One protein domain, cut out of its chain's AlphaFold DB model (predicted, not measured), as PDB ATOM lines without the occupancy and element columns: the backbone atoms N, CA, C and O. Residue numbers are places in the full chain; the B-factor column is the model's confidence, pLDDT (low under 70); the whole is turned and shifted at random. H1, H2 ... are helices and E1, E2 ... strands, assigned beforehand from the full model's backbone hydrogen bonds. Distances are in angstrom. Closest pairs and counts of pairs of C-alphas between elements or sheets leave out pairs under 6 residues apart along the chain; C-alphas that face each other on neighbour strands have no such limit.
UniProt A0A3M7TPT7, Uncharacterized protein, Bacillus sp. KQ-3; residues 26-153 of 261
ATOM      1  N   GLU A  26      31.377   1.362  15.550       93.94
ATOM      2  CA  GLU A  26      31.935   0.034  15.321       93.94
ATOM      3  C   GLU A  26      30.824  -0.924  14.882       93.94
ATOM      4  O   GLU A  26      29.736  -0.936  15.463       93.94
ATOM      5  N   GLY A  27      31.084  -1.726  13.855       90.94
ATOM      6  CA  GLY A  27      30.128  -2.715  13.382       90.94
ATOM      7  C   GLY A  27      30.690  -3.638  12.310       90.94
ATOM      8  O   GLY A  27      31.816  -3.486  11.844       90.94
ATOM      9  N   SER A  28      29.867  -4.592  11.892       87.69
ATOM     10  CA  SER A  28      30.184  -5.550  10.837       87.69
ATOM     11  C   SER A  28      29.642  -5.081   9.493       87.69
ATOM     12  O   SER A  28      28.467  -4.719   9.370       87.69
ATOM     13  N   VAL A  29      30.467  -5.146   8.453       83.12
ATOM     14  CA  VAL A  29      30.006  -4.942   7.079       83.12
ATOM     15  C   VAL A  29      29.120  -6.119   6.673       83.12
ATOM     16  O   VAL A  29      29.572  -7.252   6.520       83.12
ATOM     17  N   VAL A  30      27.841  -5.837   6.441       78.88
ATOM     18  CA  VAL A  30      26.884  -6.763   5.842       78.88
ATOM     19  C   VAL A  30      26.785  -6.418   4.365       78.88
ATOM     20  O   VAL A  30      26.100  -5.479   3.946       78.88
ATOM     21  N   ILE A  31      27.516  -7.174   3.555       63.91
ATOM     22  CA  ILE A  31      27.570  -6.955   2.114       63.91
ATOM     23  C   ILE A  31      26.302  -7.529   1.500       63.91
ATOM     24  O   ILE A  31      26.158  -8.742   1.327       63.91
ATOM     25  N   HIS A  32      25.342  -6.647   1.228       57.81
ATOM     26  CA  HIS A  32      24.078  -7.075   0.662       57.81
ATOM     27  C   HIS A  32      23.373  -6.033  -0.213       57.81
ATOM     28  O   HIS A  32      22.168  -5.821  -0.064       57.81
ATOM     29  N   MET A  33      24.067  -5.395  -1.159       56.12
ATOM     30  CA  MET A  33      23.415  -4.432  -2.056       56.12
ATOM     31  C   MET A  33      23.923  -4.509  -3.488       56.12
ATOM     32  O   MET A  33      25.114  -4.567  -3.714       56.12
ATOM     33  N   ASP A  34      23.045  -4.369  -4.482       60.47
ATOM     34  CA  ASP A  34      23.435  -4.247  -5.901       60.47
ATOM     35  C   ASP A  34      24.146  -2.906  -6.227       60.47
ATOM     36  O   ASP A  34      24.252  -2.515  -7.392       60.47
ATOM     37  N   GLN A  35      24.573  -2.151  -5.209       67.50
ATOM     38  CA  GLN A  35      25.171  -0.827  -5.335       67.50
ATOM     39  C   GLN A  35      26.604  -0.858  -4.798       67.50
ATOM     40  O   GLN A  35      26.781  -1.049  -3.600       67.50
ATOM     41  N   PRO A  36      27.623  -0.678  -5.653       66.31
ATOM     42  CA  PRO A  36      29.021  -0.833  -5.256       66.31
ATOM     43  C   PRO A  36      29.452   0.158  -4.180       66.31
ATOM     44  O   PRO A  36      30.123  -0.213  -3.232       66.31
ATOM     45  N   GLU A  37      28.995   1.400  -4.274       75.88
ATOM     46  CA  GLU A  37      29.391   2.478  -3.366       75.88
ATOM     47  C   GLU A  37      28.690   2.424  -2.001       75.88
ATOM     48  O   GLU A  37      28.881   3.318  -1.186       75.88
ATOM     49  N   MET A  38      27.847   1.422  -1.734       81.12
ATOM     50  CA  MET A  38      27.094   1.342  -0.484       81.12
ATOM     51  C   MET A  38      27.160  -0.036   0.153       81.12
ATOM     52  O   MET A  38      27.015  -1.061  -0.512       81.12
ATOM     53  N   PHE A  39      27.282  -0.046   1.474       82.12
ATOM     54  CA  PHE A  39      27.159  -1.253   2.280       82.12
ATOM     55  C   PHE A  39      26.279  -1.005   3.502       82.12
ATOM     56  O   PHE A  39      25.999   0.136   3.876       82.12
ATOM     57  N   VAL A  40      25.821  -2.093   4.122       86.75
ATOM     58  CA  VAL A  40      25.126  -2.024   5.404       86.75
ATOM     59  C   VAL A  40      26.151  -2.205   6.518       86.75
ATOM     60  O   VAL A  40      26.835  -3.224   6.556       86.75
ATOM     61  N   LEU A  41      26.248  -1.240   7.426       89.25
ATOM     62  CA  LEU A  41      26.973  -1.377   8.685       89.25
ATOM     63  C   LEU A  41      26.005  -1.902   9.742       89.25
ATOM     64  O   LEU A  41      25.090  -1.186  10.145       89.25
ATOM     65  N   PHE A  42      26.175  -3.154  10.154       90.69
ATOM     66  CA  PHE A  42      25.432  -3.753  11.259       90.69
ATOM     67  C   PHE A  42      26.149  -3.472  12.576       90.69
ATOM     68  O   PHE A  42      27.325  -3.801  12.692       90.69
ATOM     69  N   VAL A  43      25.454  -2.893  13.554       93.56
ATOM     70  CA  VAL A  43      26.022  -2.621  14.881       93.56
ATOM     71  C   VAL A  43      25.576  -3.685  15.869       93.56
ATOM     72  O   VAL A  43      26.410  -4.393  16.421       93.56
ATOM     73  N   GLU A  44      24.265  -3.828  16.064       93.31
ATOM     74  CA  GLU A  44      23.707  -4.879  16.907       93.31
ATOM     75  C   GLU A  44      22.244  -5.188  16.574       93.31
ATOM     76  O   GLU A  44      21.532  -4.380  15.969       93.31
ATOM     77  N   ASP A  45      21.770  -6.357  17.001       91.00
ATOM     78  CA  ASP A  45      20.350  -6.685  17.042       91.00
ATOM     79  C   ASP A  45      19.922  -7.365  18.352       91.00
ATOM     80  O   ASP A  45      20.727  -7.775  19.191       91.00
ATOM     81  N   SER A  46      18.610  -7.532  18.524       89.31
ATOM     82  CA  SER A  46      18.044  -8.211  19.692       89.31
ATOM     83  C   SER A  46      18.183  -9.744  19.681       89.31
ATOM     84  O   SER A  46      17.730 -10.403  20.621       89.31
ATOM     85  N   TYR A  47      18.782 -10.341  18.643       86.69
ATOM     86  CA  TYR A  47      18.888 -11.791  18.463       86.69
ATOM     87  C   TYR A  47      20.303 -12.328  18.714       86.69
ATOM     88  O   TYR A  47      20.480 -13.204  19.565       86.69
ATOM     89  N   SER A  48      21.284 -11.840  17.965       86.00
ATOM     90  CA  SER A  48      22.695 -12.211  18.011       86.00
ATOM     91  C   SER A  48      23.576 -11.126  18.640       86.00
ATOM     92  O   SER A  48      24.751 -11.378  18.896       86.00
ATOM     93  N   GLY A  49      23.018  -9.964  18.997       90.00
ATOM     94  CA  GLY A  49      23.793  -8.878  19.597       90.00
ATOM     95  C   GLY A  49      24.692  -8.242  18.544       90.00
ATOM     96  O   GLY A  49      24.227  -7.972  17.444       90.00
ATOM     97  N   ALA A  50      25.968  -8.026  18.867       89.56
ATOM     98  CA  ALA A  50      26.932  -7.405  17.953       89.56
ATOM     99  C   ALA A  50      27.451  -8.346  16.846       89.56
ATOM    100  O   ALA A  50      28.038  -7.890  15.866       89.56
ATOM    101  N   ASP A  51      27.221  -9.655  16.973       84.62
ATOM    102  CA  ASP A  51      27.682 -10.640  15.997       84.62
ATOM    103  C   ASP A  51      26.618 -10.808  14.904       84.62
ATOM    104  O   ASP A  51      25.516 -11.290  15.173       84.62
ATOM    105  N   TYR A  52      26.905 -10.419  13.660       81.94
ATOM    106  CA  TYR A  52      25.928 -10.577  12.579       81.94
ATOM    107  C   TYR A  52      25.704 -12.057  12.237       81.94
ATOM    108  O   TYR A  52      26.596 -12.732  11.727       81.94
ATOM    109  N   GLU A  53      24.481 -12.558  12.433       78.75
ATOM    110  CA  GLU A  53      24.106 -13.916  12.031       78.75
ATOM    111  C   GLU A  53      23.208 -13.899  10.786       78.75
ATOM    112  O   GLU A  53      22.021 -13.550  10.865       78.75
ATOM    113  N   TRP A  54      23.752 -14.349   9.645       75.25
ATOM    114  CA  TRP A  54      23.003 -14.479   8.392       75.25
ATOM    115  C   TRP A  54      21.780 -15.398   8.580       75.25
ATOM    116  O   TRP A  54      21.932 -16.598   8.830       75.25
ATOM    117  N   PRO A  55      20.543 -14.893   8.410       69.06
ATOM    118  CA  PRO A  55      19.329 -15.683   8.635       69.06
ATOM    119  C   PRO A  55      19.038 -16.708   7.516       69.06
ATOM    120  O   PRO A  55      18.014 -17.396   7.557       69.06
ATOM    121  N   GLY A  56      19.916 -16.839   6.513       68.00
ATOM    122  CA  GLY A  56      19.739 -17.727   5.364       68.00
ATOM    123  C   GLY A  56      18.813 -17.158   4.280       68.00
ATOM    124  O   GLY A  56      18.371 -16.017   4.325       68.00
ATOM    125  N   HIS A  57      18.470 -17.985   3.285       58.31
ATOM    126  CA  HIS A  57      17.561 -17.616   2.182       58.31
ATOM    127  C   HIS A  57      16.063 -17.611   2.552       58.31
ATOM    128  O   HIS A  57      15.206 -17.497   1.672       58.31
ATOM    129  N   GLY A  58      15.724 -17.800   3.828       55.88
ATOM    130  CA  GLY A  58      14.348 -17.782   4.309       55.88
ATOM    131  C   GLY A  58      14.020 -16.450   4.966       55.88
ATOM    132  O   GLY A  58      14.803 -15.954   5.769       55.88
ATOM    133  N   HIS A  59      12.829 -15.912   4.690       56.12
ATOM    134  CA  HIS A  59      12.230 -14.906   5.563       56.12
ATOM    135  C   HIS A  59      12.003 -15.557   6.927       56.12
ATOM    136  O   HIS A  59      11.012 -16.259   7.139       56.12
ATOM    137  N   VAL A  60      12.958 -15.391   7.838       60.19
ATOM    138  CA  VAL A  60      12.728 -15.682   9.245       60.19
ATOM    139  C   VAL A  60      11.812 -14.559   9.713       60.19
ATOM    140  O   VAL A  60      12.274 -13.431   9.902       60.19
ATOM    141  N   GLU A  61      10.505 -14.844   9.785       60.81
ATOM    142  CA  GLU A  61       9.565 -13.993  10.517       60.81
ATOM    143  C   GLU A  61      10.164 -13.835  11.909       60.81
ATOM    144  O   GLU A  61      10.328 -14.813  12.649       60.81
ATOM    145  N   SER A  62      10.616 -12.622  12.209       61.25
ATOM    146  CA  SER A  62      11.177 -12.356  13.514       61.25
ATOM    147  C   SER A  62      10.058 -12.434  14.548       61.25
ATOM    148  O   SER A  62       8.870 -12.334  14.230       61.25
ATOM    149  N   GLN A  63      10.435 -12.659  15.803       59.56
ATOM    150  CA  GLN A  63       9.476 -12.543  16.894       59.56
ATOM    151  C   GLN A  63       8.868 -11.130  16.869       59.56
ATOM    152  O   GLN A  63       9.504 -10.190  16.379       59.56
ATOM    153  N   GLU A  64       7.630 -10.988  17.353       62.25
ATOM    154  CA  GLU A  64       7.118  -9.666  17.727       62.25
ATOM    155  C   GLU A  64       8.204  -9.043  18.630       62.25
ATOM    156  O   GLU A  64       8.606  -9.700  19.587       62.25
ATOM    157  N   ASP A  65       8.743  -7.871  18.257       78.06
ATOM    158  CA  ASP A  65       9.813  -7.126  18.962       78.06
ATOM    159  C   ASP A  65      11.279  -7.335  18.484       78.06
ATOM    160  O   ASP A  65      12.216  -7.246  19.277       78.06
ATOM    161  N   TYR A  66      11.534  -7.576  17.189       85.62
ATOM    162  CA  TYR A  66      12.909  -7.488  16.658       85.62
ATOM    163  C   TYR A  66      13.385  -6.033  16.548       85.62
ATOM    164  O   TYR A  66      12.714  -5.189  15.939       85.62
ATOM    165  N   GLU A  67      14.551  -5.777  17.138       88.62
ATOM    166  CA  GLU A  67      15.217  -4.479  17.211       88.62
ATOM    167  C   GLU A  67      16.593  -4.611  16.559       88.62
ATOM    168  O   GLU A  67      17.259  -5.633  16.729       88.62
ATOM    169  N   VAL A  68      16.989  -3.611  15.775       90.69
ATOM    170  CA  VAL A  68      18.278  -3.595  15.074       90.69
ATOM    171  C   VAL A  68      18.820  -2.176  14.976       90.69
ATOM    172  O   VAL A  68      18.099  -1.249  14.595       90.69
ATOM    173  N   GLU A  69      20.104  -2.022  15.259       93.19
ATOM    174  CA  GLU A  69      20.890  -0.846  14.918       93.19
ATOM    175  C   GLU A  69      21.758  -1.173  13.697       93.19
ATOM    176  O   GLU A  69      22.648  -2.025  13.735       93.19
ATOM    177  N   ALA A  70      21.468  -0.509  12.581       92.12
ATOM    178  CA  ALA A  70      22.236  -0.642  11.353       92.12
ATOM    179  C   ALA A  70      22.119   0.623  10.495       92.12
ATOM    180  O   ALA A  70      21.148   1.383  10.600       92.12
ATOM    181  N   TYR A  71      23.072   0.805   9.585       90.88
ATOM    182  CA  TYR A  71      23.199   2.000   8.752       90.88
ATOM    183  C   TYR A  71      23.524   1.645   7.310       90.88
ATOM    184  O   TYR A  71      24.211   0.665   7.047       90.88
ATOM    185  N   LEU A  72      23.039   2.452   6.368       89.38
ATOM    186  CA  LEU A  72      23.548   2.447   5.002       89.38
ATOM    187  C   LEU A  72      24.707   3.427   4.926       89.38
ATOM    188  O   LEU A  72      24.526   4.618   5.158       89.38
ATOM    189  N   VAL A  73      25.885   2.921   4.598       88.00
ATOM    190  CA  VAL A  73      27.098   3.726   4.496       88.00
ATOM    191  C   VAL A  73      27.420   3.923   3.023       88.00
ATOM    192  O   VAL A  73      27.625   2.942   2.309       88.00
ATOM    193  N   HIS A  74      27.423   5.176   2.566       88.25
ATOM    194  CA  HIS A  74      27.864   5.570   1.226       88.25
ATOM    195  C   HIS A  74      29.351   5.924   1.263       88.25
ATOM    196  O   HIS A  74      29.797   6.672   2.130       88.25
ATOM    197  N   VAL A  75      30.113   5.358   0.333       84.31
ATOM    198  CA  VAL A  75      31.555   5.552   0.178       84.31
ATOM    199  C   VAL A  75      31.808   6.346  -1.098       84.31
ATOM    200  O   VAL A  75      31.283   6.004  -2.160       84.31
ATOM    201  N   THR A  76      32.629   7.387  -1.004       84.75
ATOM    202  CA  THR A  76      32.998   8.271  -2.118       84.75
ATOM    203  C   THR A  76      34.499   8.198  -2.394       84.75
ATOM    204  O   THR A  76      35.254   7.579  -1.646       84.75
ATOM    205  N   ASP A  77      34.960   8.850  -3.463       82.94
ATOM    206  CA  ASP A  77      36.387   8.988  -3.781       82.94
ATOM    207  C   ASP A  77      37.169   9.808  -2.737       82.94
ATOM    208  O   ASP A  77      38.401   9.749  -2.693       82.94
ATOM    209  N   GLU A  78      36.462  10.553  -1.886       86.50
ATOM    210  CA  GLU A  78      37.033  11.303  -0.768       86.50
ATOM    211  C   GLU A  78      37.150  10.459   0.516       86.50
ATOM    212  O   GLU A  78      37.961  10.800   1.382       86.50
ATOM    213  N   THR A  79      36.414   9.344   0.627       86.75
ATOM    214  CA  THR A  79      36.453   8.459   1.800       86.75
ATOM    215  C   THR A  79      37.841   7.844   1.982       86.75
ATOM    216  O   THR A  79      38.430   7.247   1.075       86.75
ATOM    217  N   VAL A  80      38.374   7.937   3.198       88.75
ATOM    218  CA  VAL A  80      39.662   7.344   3.562       88.75
ATOM    219  C   VAL A  80      39.445   5.954   4.144       88.75
ATOM    220  O   VAL A  80      38.803   5.816   5.174       88.75
ATOM    221  N   ILE A  81      40.043   4.922   3.547       85.12
ATOM    222  CA  ILE A  81      40.026   3.572   4.129       85.12
ATOM    223  C   ILE A  81      41.416   3.163   4.571       85.12
ATOM    224  O   ILE A  81      42.381   3.297   3.810       85.12
ATOM    225  N   LYS A  82      41.517   2.661   5.800       88.19
ATOM    226  CA  LYS A  82      42.763   2.188   6.393       88.19
ATOM    227  C   LYS A  82      42.566   0.886   7.143       88.19
ATOM    228  O   LYS A  82      41.472   0.580   7.599       88.19
ATOM    229  N   VAL A  83      43.665   0.178   7.323       86.50
ATOM    230  CA  VAL A  83      43.748  -0.996   8.185       86.50
ATOM    231  C   VAL A  83      44.123  -0.577   9.611       86.50
ATOM    232  O   VAL A  83      45.038   0.231   9.792       86.50
ATOM    233  N   GLU A  84      43.421  -1.093  10.622       88.69
ATOM    234  CA  GLU A  84      43.573  -0.700  12.032       88.69
ATOM    235  C   GLU A  84      45.002  -0.916  12.548       88.69
ATOM    236  O   GLU A  84      45.573  -0.054  13.222       88.69
ATOM    237  N   GLU A  85      45.611  -2.048  12.204       84.94
ATOM    238  CA  GLU A  85      46.870  -2.512  12.781       84.94
ATOM    239  C   GLU A  85      48.071  -1.660  12.356       84.94
ATOM    240  O   GLU A  85      49.006  -1.454  13.139       84.94
ATOM    241  N   ASN A  86      48.080  -1.178  11.111       84.75
ATOM    242  CA  ASN A  86      49.244  -0.521  10.511       84.75
ATOM    243  C   ASN A  86      48.942   0.849   9.873       84.75
ATOM    244  O   ASN A  86      49.879   1.562   9.499       84.75
ATOM    245  N   GLY A  87      47.670   1.247   9.776       86.00
ATOM    246  CA  GLY A  87      47.233   2.487   9.132       86.00
ATOM    247  C   GLY A  87      47.469   2.528   7.619       86.00
ATOM    248  O   GLY A  87      47.400   3.611   7.027       86.00
ATOM    249  N   GLU A  88      47.796   1.393   6.997       86.62
ATOM    250  CA  GLU A  88      47.968   1.270   5.553       86.62
ATOM    251  C   GLU A  88      46.636   1.522   4.854       86.62
ATOM    252  O   GLU A  88      45.584   1.095   5.326       86.62
ATOM    253  N   LYS A  89      46.681   2.259   3.743       82.06
ATOM    254  CA  LYS A  89      45.481   2.605   2.987       82.06
ATOM    255  C   LYS A  89      45.071   1.463   2.066       82.06
ATOM    256  O   LYS A  89      45.925   0.897   1.390       82.06
ATOM    257  N   VAL A  90      43.768   1.208   1.992       76.44
ATOM    258  CA  VAL A  90      43.165   0.296   1.010       76.44
ATOM    259  C   VAL A  90      42.662   1.121  -0.176       76.44
ATOM    260  O   VAL A  90      41.957   2.114   0.011       76.44
ATOM    261  N   GLU A  91      43.043   0.747  -1.398       69.75
ATOM    262  CA  GLU A  91      42.643   1.458  -2.618       69.75
ATOM    263  C   GLU A  91      41.341   0.868  -3.187       69.75
ATOM    264  O   GLU A  91      41.336  -0.177  -3.832       69.75
ATOM    265  N   LEU A  92      40.216   1.552  -2.955       59.44
ATOM    266  CA  LEU A  92      38.889   1.118  -3.419       59.44
ATOM    267  C   LEU A  92      38.517   1.548  -4.844       59.44
ATOM    268  O   LEU A  92      37.644   0.951  -5.469       59.44
ATOM    269  N   PHE A  93      39.135   2.608  -5.351       54.47
ATOM    270  CA  PHE A  93      38.848   3.145  -6.676       54.47
ATOM    271  C   PHE A  93      40.136   3.086  -7.486       54.47
ATOM    272  O   PHE A  93      40.906   4.044  -7.518       54.47
ATOM    273  N   SER A  94      40.406   1.932  -8.093       54.78
ATOM    274  CA  SER A  94      41.443   1.844  -9.119       54.78
ATOM    275  C   SER A  94      40.804   2.180 -10.470       54.78
ATOM    276  O   SER A  94      39.687   1.744 -10.758       54.78
ATOM    277  N   ASP A  95      41.491   2.976 -11.295       50.59
ATOM    278  CA  ASP A  95      40.989   3.493 -12.583       50.59
ATOM    279  C   ASP A  95      40.496   2.389 -13.550       50.59
ATOM    280  O   ASP A  95      39.738   2.675 -14.480       50.59
ATOM    281  N   ASP A  96      40.895   1.131 -13.323       49.28
ATOM    282  CA  ASP A  96      40.572  -0.029 -14.159       49.28
ATOM    283  C   ASP A  96      39.617  -1.042 -13.483       49.28
ATOM    284  O   ASP A  96      39.195  -2.019 -14.117       49.28
ATOM    285  N   THR A  97      39.235  -0.841 -12.213       50.03
ATOM    286  CA  THR A  97      38.494  -1.840 -11.428       50.03
ATOM    287  C   THR A  97      37.492  -1.215 -10.458       50.03
ATOM    288  O   THR A  97      37.840  -0.457  -9.562       50.03
ATOM    289  N   ASP A  98      36.227  -1.613 -10.585       52.38
ATOM    290  CA  ASP A  98      35.185  -1.351  -9.587       52.38
ATOM    291  C   ASP A  98      35.428  -2.250  -8.352       52.38
ATOM    292  O   ASP A  98      34.790  -3.289  -8.182       52.38
ATOM    293  N   THR A  99      36.468  -1.941  -7.567       51.28
ATOM    294  CA  THR A  99      36.941  -2.754  -6.428       51.28
ATOM    295  C   THR A  99      35.859  -2.882  -5.361       51.28
ATOM    296  O   THR A  99      35.673  -3.959  -4.804       51.28
ATOM    297  N   LEU A 100      35.053  -1.839  -5.163       48.62
ATOM    298  CA  LEU A 100      33.872  -1.882  -4.307       48.62
ATOM    299  C   LEU A 100      32.765  -2.795  -4.853       48.62
ATOM    300  O   LEU A 100      32.256  -3.625  -4.101       48.62
ATOM    301  N   ALA A 101      32.434  -2.748  -6.155       45.94
ATOM    302  CA  ALA A 101      31.539  -3.753  -6.741       45.94
ATOM    303  C   ALA A 101      32.069  -5.167  -6.551       45.94
ATOM    304  O   ALA A 101      31.262  -6.082  -6.449       45.94
ATOM    305  N   ARG A 102      33.392  -5.357  -6.537       52.25
ATOM    306  CA  ARG A 102      34.064  -6.662  -6.436       52.25
ATOM    307  C   ARG A 102      34.084  -7.208  -5.013       52.25
ATOM    308  O   ARG A 102      33.717  -8.367  -4.841       52.25
ATOM    309  N   MET A 103      34.354  -6.364  -4.014       49.75
ATOM    310  CA  MET A 103      34.068  -6.675  -2.604       49.75
ATOM    311  C   MET A 103      32.589  -7.050  -2.426       49.75
ATOM    312  O   MET A 103      32.253  -7.931  -1.644       49.75
ATOM    313  N   ASN A 104      31.709  -6.432  -3.220       43.81
ATOM    314  CA  ASN A 104      30.270  -6.660  -3.202       43.81
ATOM    315  C   ASN A 104      29.795  -7.893  -4.014       43.81
ATOM    316  O   ASN A 104      28.755  -8.477  -3.716       43.81
ATOM    317  N   THR A 105      30.537  -8.346  -5.038       41.78
ATOM    318  CA  THR A 105      30.051  -9.401  -5.956       41.78
ATOM    319  C   THR A 105      30.279 -10.816  -5.444       41.78
ATOM    320  O   THR A 105      29.589 -11.740  -5.891       41.78
ATOM    321  N   PHE A 106      31.200 -11.018  -4.506       42.97
ATOM    322  CA  PHE A 106      31.430 -12.334  -3.935       42.97
ATOM    323  C   PHE A 106      30.628 -12.482  -2.645       42.97
ATOM    324  O   PHE A 106      30.927 -11.887  -1.621       42.97
ATOM    325  N   ARG A 107      29.586 -13.320  -2.735       41.38
ATOM    326  CA  ARG A 107      28.646 -13.774  -1.686       41.38
ATOM    327  C   ARG A 107      29.304 -14.494  -0.488       41.38
ATOM    328  O   ARG A 107      28.692 -15.358   0.127       41.38
ATOM    329  N   SER A 108      30.553 -14.176  -0.199       45.81
ATOM    330  CA  SER A 108      31.389 -14.711   0.866       45.81
ATOM    331  C   SER A 108      31.848 -13.525   1.707       45.81
ATOM    332  O   SER A 108      33.040 -13.271   1.846       45.81
ATOM    333  N   ALA A 109      30.875 -12.736   2.163       51.94
ATOM    334  CA  ALA A 109      31.119 -11.594   3.017       51.94
ATOM    335  C   ALA A 109      31.593 -12.124   4.365       51.94
ATOM    336  O   ALA A 109      30.790 -12.467   5.229       51.94
ATOM    337  N   ILE A 110      32.910 -12.217   4.519       62.66
ATOM    338  CA  ILE A 110      33.510 -12.157   5.841       62.66
ATOM    339  C   ILE A 110      32.925 -10.896   6.478       62.66
ATOM    340  O   ILE A 110      33.026  -9.836   5.851       62.66
ATOM    341  N   PRO A 111      32.237 -10.988   7.629       65.00
ATOM    342  CA  PRO A 111      31.780  -9.805   8.336       65.00
ATOM    343  C   PRO A 111      33.023  -9.023   8.763       65.00
ATOM    344  O   PRO A 111      33.620  -9.281   9.803       65.00
ATOM    345  N   LEU A 112      33.460  -8.106   7.899       78.88
ATOM    346  CA  LEU A 112      34.607  -7.255   8.156       78.88
ATOM    347  C   LEU A 112      34.199  -6.285   9.253       78.88
ATOM    348  O   LEU A 112      33.244  -5.523   9.081       78.88
ATOM    349  N   GLN A 113      34.908  -6.332  10.375       87.12
ATOM    350  CA  GLN A 113      34.732  -5.338  11.421       87.12
ATOM    351  C   GLN A 113      35.285  -4.008  10.920       87.12
ATOM    352  O   GLN A 113      36.402  -3.932  10.395       87.12
ATOM    353  N   VAL A 114      34.486  -2.959  11.061       88.69
ATOM    354  CA  VAL A 114      34.848  -1.609  10.653       88.69
ATOM    355  C   VAL A 114      34.477  -0.618  11.740       88.69
ATOM    356  O   VAL A 114      33.422  -0.719  12.368       88.69
ATOM    357  N   LYS A 115      35.345   0.371  11.930       93.44
ATOM    358  CA  LYS A 115      35.028   1.604  12.649       93.44
ATOM    359  C   LYS A 115      34.801   2.690  11.618       93.44
ATOM    360  O   LYS A 115      35.681   2.944  10.795       93.44
ATOM    361  N   ALA A 116      33.615   3.274  11.626       92.19
ATOM    362  CA  ALA A 116      33.202   4.273  10.660       92.19
ATOM    363  C   ALA A 116      33.040   5.636  11.328       92.19
ATOM    364  O   ALA A 116      32.373   5.758  12.356       92.19
ATOM    365  N   SER A 117      33.608   6.654  10.692       94.88
ATOM    366  CA  SER A 117      33.296   8.060  10.940       94.88
ATOM    367  C   SER A 117      32.579   8.634   9.721       94.88
ATOM    368  O   SER A 117      32.771   8.174   8.587       94.88
ATOM    369  N   PHE A 118      31.721   9.622   9.951       94.25
ATOM    370  CA  PHE A 118      30.821  10.154   8.935       94.25
ATOM    371  C   PHE A 118      31.037  11.647   8.747       94.25
ATOM    372  O   PHE A 118      31.413  12.355   9.672       94.25
ATOM    373  N   THR A 119      30.768  12.127   7.537       91.81
ATOM    374  CA  THR A 119      30.888  13.556   7.212       91.81
ATOM    375  C   THR A 119      29.815  14.414   7.893       91.81
ATOM    376  O   THR A 119      29.985  15.628   8.043       91.81
ATOM    377  N   GLU A 120      28.684  13.807   8.262       90.06
ATOM    378  CA  GLU A 120      27.578  14.458   8.956       90.06
ATOM    379  C   GLU A 120      27.565  14.114  10.452       90.06
ATOM    380  O   GLU A 120      28.028  13.052  10.857       90.06
ATOM    381  N   ASP A 121      26.928  14.968  11.269       89.19
ATOM    382  CA  ASP A 121      26.686  14.677  12.689       89.19
ATOM    383  C   ASP A 121      25.983  13.310  12.847       89.19
ATOM    384  O   ASP A 121      24.788  13.162  12.549       89.19
ATOM    385  N   PHE A 122      26.705  12.320  13.370       90.62
ATOM    386  CA  PHE A 122      26.162  10.983  13.573       90.62
ATOM    387  C   PHE A 122      25.132  10.950  14.709       90.62
ATOM    388  O   PHE A 122      25.338  11.486  15.802       90.62
ATOM    389  N   THR A 123      24.006  10.277  14.469       89.88
ATOM    390  CA  THR A 123      22.992  10.003  15.492       89.88
ATOM    391  C   THR A 123      22.652   8.512  15.504       89.88
ATOM    392  O   THR A 123      22.134   8.020  14.497       89.88
ATOM    393  N   PRO A 124      22.857   7.810  16.636       89.75
ATOM    394  CA  PRO A 124      22.438   6.424  16.770       89.75
ATOM    395  C   PRO A 124      20.924   6.280  16.587       89.75
ATOM    396  O   PRO A 124      20.147   7.013  17.215       89.75
ATOM    397  N   ILE A 125      20.497   5.361  15.721       87.56
ATOM    398  CA  ILE A 125      19.080   5.083  15.464       87.56
ATOM    399  C   ILE A 125      18.845   3.578  15.524       87.56
ATOM    400  O   ILE A 125      19.111   2.849  14.572       87.56
ATOM    401  N   GLU A 126      18.233   3.149  16.620       87.81
ATOM    402  CA  GLU A 126      17.668   1.812  16.738       87.81
ATOM    403  C   GLU A 126      16.327   1.749  15.998       87.81
ATOM    404  O   GLU A 126      15.442   2.603  16.162       87.81
ATOM    405  N   LYS A 127      16.162   0.726  15.162       85.12
ATOM    406  CA  LYS A 127      14.884   0.400  14.543       85.12
ATOM    407  C   LYS A 127      14.184  -0.684  15.327       85.12
ATOM    408  O   LYS A 127      14.653  -1.815  15.382       85.12
ATOM    409  N   THR A 128      12.993  -0.359  15.795       82.44
ATOM    410  CA  THR A 128      12.103  -1.301  16.463       82.44
ATOM    411  C   THR A 128      11.047  -1.850  15.500       82.44
ATOM    412  O   THR A 128      10.892  -1.372  14.367       82.44
ATOM    413  N   GLU A 129      10.320  -2.878  15.947       77.25
ATOM    414  CA  GLU A 129       9.168  -3.469  15.247       77.25
ATOM    415  C   GLU A 129       9.482  -3.964  13.818       77.25
ATOM    416  O   GLU A 129       8.615  -3.985  12.933       77.25
ATOM    417  N   GLN A 130      10.729  -4.372  13.567       77.69
ATOM    418  CA  GLN A 130      11.105  -4.984  12.297       77.69
ATOM    419  C   GLN A 130      10.434  -6.363  12.164       77.69
ATOM    420  O   GLN A 130      10.306  -7.111  13.130       77.69
ATOM    421  N   LYS A 131       9.975  -6.696  10.952       75.44
ATOM    422  CA  LYS A 131       9.255  -7.958  10.671       75.44
ATOM    423  C   LYS A 131      10.174  -9.135  10.365       75.44
ATOM    424  O   LYS A 131       9.729 -10.284  10.365       75.44
ATOM    425  N   SER A 132      11.427  -8.840  10.039       76.56
ATOM    426  CA  SER A 132      12.415  -9.842   9.694       76.56
ATOM    427  C   SER A 132      13.815  -9.394  10.084       76.56
ATOM    428  O   SER A 132      14.149  -8.209  10.044       76.56
ATOM    429  N   ARG A 133      14.644 -10.391  10.390       78.25
ATOM    430  CA  ARG A 133      16.101 -10.280  10.522       78.25
ATOM    431  C   ARG A 133      16.817 -10.099   9.184       78.25
ATOM    432  O   ARG A 133      18.010  -9.832   9.151       78.25
ATOM    433  N   PHE A 134      16.112 -10.290   8.073       73.00
ATOM    434  CA  PHE A 134      16.701 -10.223   6.747       73.00
ATOM    435  C   PHE A 134      17.126  -8.785   6.422       73.00
ATOM    436  O   PHE A 134      16.292  -7.881   6.433       73.00
ATOM    437  N   SER A 135      18.406  -8.570   6.109       72.81
ATOM    438  CA  SER A 135      18.979  -7.224   5.937       72.81
ATOM    439  C   SER A 135      18.340  -6.420   4.802       72.81
ATOM    440  O   SER A 135      18.209  -5.202   4.897       72.81
ATOM    441  N   TYR A 136      17.812  -7.087   3.773       71.00
ATOM    442  CA  TYR A 136      17.023  -6.436   2.720       71.00
ATOM    443  C   TYR A 136      15.680  -5.869   3.188       71.00
ATOM    444  O   TYR A 136      15.090  -5.026   2.511       71.00
ATOM    445  N   GLU A 137      15.151  -6.364   4.306       72.12
ATOM    446  CA  GLU A 137      13.892  -5.898   4.881       72.12
ATOM    447  C   GLU A 137      14.078  -4.790   5.908       72.12
ATOM    448  O   GLU A 137      13.076  -4.264   6.401       72.12
ATOM    449  N   TRP A 138      15.321  -4.379   6.183       74.75
ATOM    450  CA  TRP A 138      15.635  -3.232   7.032       74.75
ATOM    451  C   TRP A 138      15.274  -1.927   6.310       74.75
ATOM    452  O   TRP A 138      16.091  -1.056   6.033       74.75
ATOM    453  N   SER A 139      13.997  -1.778   5.979       66.00
ATOM    454  CA  SER A 139      13.453  -0.685   5.189       66.00
ATOM    455  C   SER A 139      13.777   0.667   5.827       66.00
ATOM    456  O   SER A 139      13.570   0.856   7.025       66.00
ATOM    457  N   LEU A 140      14.297   1.606   5.025       74.81
ATOM    458  CA  LEU A 140      14.680   2.969   5.429       74.81
ATOM    459  C   LEU A 140      15.784   3.022   6.495       74.81
ATOM    460  O   LEU A 140      15.582   3.575   7.573       74.81
ATOM    461  N   LEU A 141      16.925   2.365   6.265       85.38
ATOM    462  CA  LEU A 141      18.098   2.599   7.122       85.38
ATOM    463  C   LEU A 141      18.522   4.065   6.990       85.38
ATOM    464  O   LEU A 141      18.358   4.632   5.902       85.38
ATOM    465  N   PRO A 142      19.019   4.692   8.070       88.62
ATOM    466  CA  PRO A 142      19.671   5.983   7.938       88.62
ATOM    467  C   PRO A 142      20.838   5.817   6.967       88.62
ATOM    468  O   PRO A 142      21.526   4.795   7.001       88.62
ATOM    469  N   VAL A 143      21.005   6.793   6.085       91.38
ATOM    470  CA  VAL A 143      22.112   6.828   5.132       91.38
ATOM    471  C   VAL A 143      23.104   7.857   5.649       91.38
ATOM    472  O   VAL A 143      22.680   8.971   5.955       91.38
ATOM    473  N   TYR A 144      24.371   7.472   5.736       92.94
ATOM    474  CA  TYR A 144      25.481   8.337   6.121       92.94
ATOM    475  C   TYR A 144      26.600   8.237   5.085       92.94
ATOM    476  O   TYR A 144      26.839   7.159   4.532       92.94
ATOM    477  N   GLU A 145      27.283   9.345   4.823       93.38
ATOM    478  CA  GLU A 145      28.460   9.379   3.950       93.38
ATOM    479  C   GLU A 145      29.731   9.218   4.792       93.38
ATOM    480  O   GLU A 145      29.971   9.990   5.723       93.38
ATOM    481  N   ALA A 146      30.536   8.200   4.486       91.56
ATOM    482  CA  ALA A 146      31.745   7.881   5.239       91.56
ATOM    483  C   ALA A 146      32.865   8.903   4.988       91.56
ATOM    484  O   ALA A 146      33.278   9.116   3.846       91.56
ATOM    485  N   GLU A 147      33.419   9.458   6.066       93.31
ATOM    486  CA  GLU A 147      34.667  10.227   6.025       93.31
ATOM    487  C   GLU A 147      35.871   9.276   6.078       93.31
ATOM    488  O   GLU A 147      36.740   9.296   5.200       93.31
ATOM    489  N   GLU A 148      35.903   8.404   7.086       91.75
ATOM    490  CA  GLU A 148      36.961   7.418   7.277       91.75
ATOM    491  C   GLU A 148      36.399   6.066   7.732       91.75
ATOM    492  O   GLU A 148      35.513   5.991   8.585       91.75
ATOM    493  N   LEU A 149      36.955   4.994   7.164       89.06
ATOM    494  CA  LEU A 149      36.699   3.609   7.538       89.06
ATOM    495  C   LEU A 149      38.006   2.962   8.007       89.06
ATOM    496  O   LEU A 149      38.994   2.909   7.266       89.06
ATOM    497  N   ILE A 150      38.003   2.449   9.232       90.88
ATOM    498  CA  ILE A 150      39.114   1.700   9.824       90.88
ATOM    499  C   ILE A 150      38.712   0.229   9.859       90.88
ATOM    500  O   ILE A 150      37.841  -0.158  10.632       90.88
ATOM    501  N   LEU A 151      39.326  -0.573   8.996       87.12
ATOM    502  CA  LEU A 151      39.068  -2.002   8.852       87.12
ATOM    503  C   LEU A 151      39.971  -2.795   9.794       87.12
ATOM    504  O   LEU A 151      41.189  -2.610   9.773       87.12
ATOM    505  N   THR A 152      39.395  -3.712  10.562       88.00
ATOM    506  CA  THR A 152      40.166  -4.738  11.273       88.00
ATOM    507  C   THR A 152      40.436  -5.897  10.317       88.00
ATOM    508  O   THR A 152      39.543  -6.307   9.565       88.00
ATOM    509  N   ARG A 153      41.667  -6.421  10.304       86.69
ATOM    510  CA  ARG A 153      41.997  -7.565   9.445       86.69
ATOM    511  C   ARG A 153      41.279  -8.822   9.934       86.69
ATOM    512  O   ARG A 153      41.351  -9.108  11.128       86.69
TER     513      ARG A 153
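What this domain is: This is residues 26 to 153 of the 261 residues of an uncharacterized protein of Bacillus sp. KQ-3 (UniProt A0A3M7TPT7). A small closed barrel of five strands, E1, E2, E3, E7 and E5 in turn round the ring, is drawn out at both ends: at one, the long strand E3 runs past the ring and pairs with E6; at the other, E4 pairs with E7. The one named helix, the short H1, is on the barrel. The printed part has 128 residues, with one named helix and seven named strands in the order E1 E2 E3 E4 H1 E5 E6 E7; the sheet is mixed. The class is mostly strand, though under half of the residues are in named elements. The whole is compact, with a radius of gyration of the C-alphas of 14.7 A, and spans 46 by 31 by 26 A.

How they stand to each other: E1, residues 26 to 30, and E2, residues 38 to 45, form an antiparallel hairpin at 119 degrees, with N 28 and O 42 2.8 A apart. E2 and E3, residues 61 to 74, form another at 140 degrees, with N 41 and O 71 2.8 A apart; E1, E2 and E3 are a meander, each strand the antiparallel neighbour of the one before. E3 bends by 119 degrees at residue 64. E4, residues 80 to 83, is parallel to E7, residues 143 to 151, at 34 degrees, with N 149 and O 80 2.8 A apart. H1, residues 99 to 105, is on the barrel and near E2; every O i to N i+4 pair in it is within hydrogen-bond range. E5, residues 113 to 118, closes the ring as the antiparallel neighbour of E1, with N 114 and O 27 2.8 A apart, and of E7, at 131 degrees, with N 150 and O 115 2.8 A apart. E6, residues 126 to 132, is antiparallel to E3 at 122 degrees, with N 127 and O 68 2.8 A apart. E7 is parallel to E3, with N 144 and O 72 2.9 A apart, and bends by 82 degrees at residue 147. E4 and E6 are apart.

Where its parts are: E1 begins at C-alpha 26, (31.935, 0.034, 15.321). E2 is 20.4 A long from first to last C-alpha, E5 16.2 A and E6 14.6 A. E3, the longest strand with 14 residues, measures 28.4 A and ends at C-alpha 74, (27.864, 5.570, 1.226). E7 measures 19.5 A and ends at C-alpha 151, (39.068, -2.002, 8.852).

The domain as a whole: The two C-alphas farthest apart are those of Glu 64 and Asp 95, 47.3 A. The printed part has no cut. The links from E2 to E3 and from E4 to H1 are long, 15 residues each. Mean pLDDT of the printed part is 77.1; residues 31 to 36, 55 to 64, 91 to 111 and 139 are under 70.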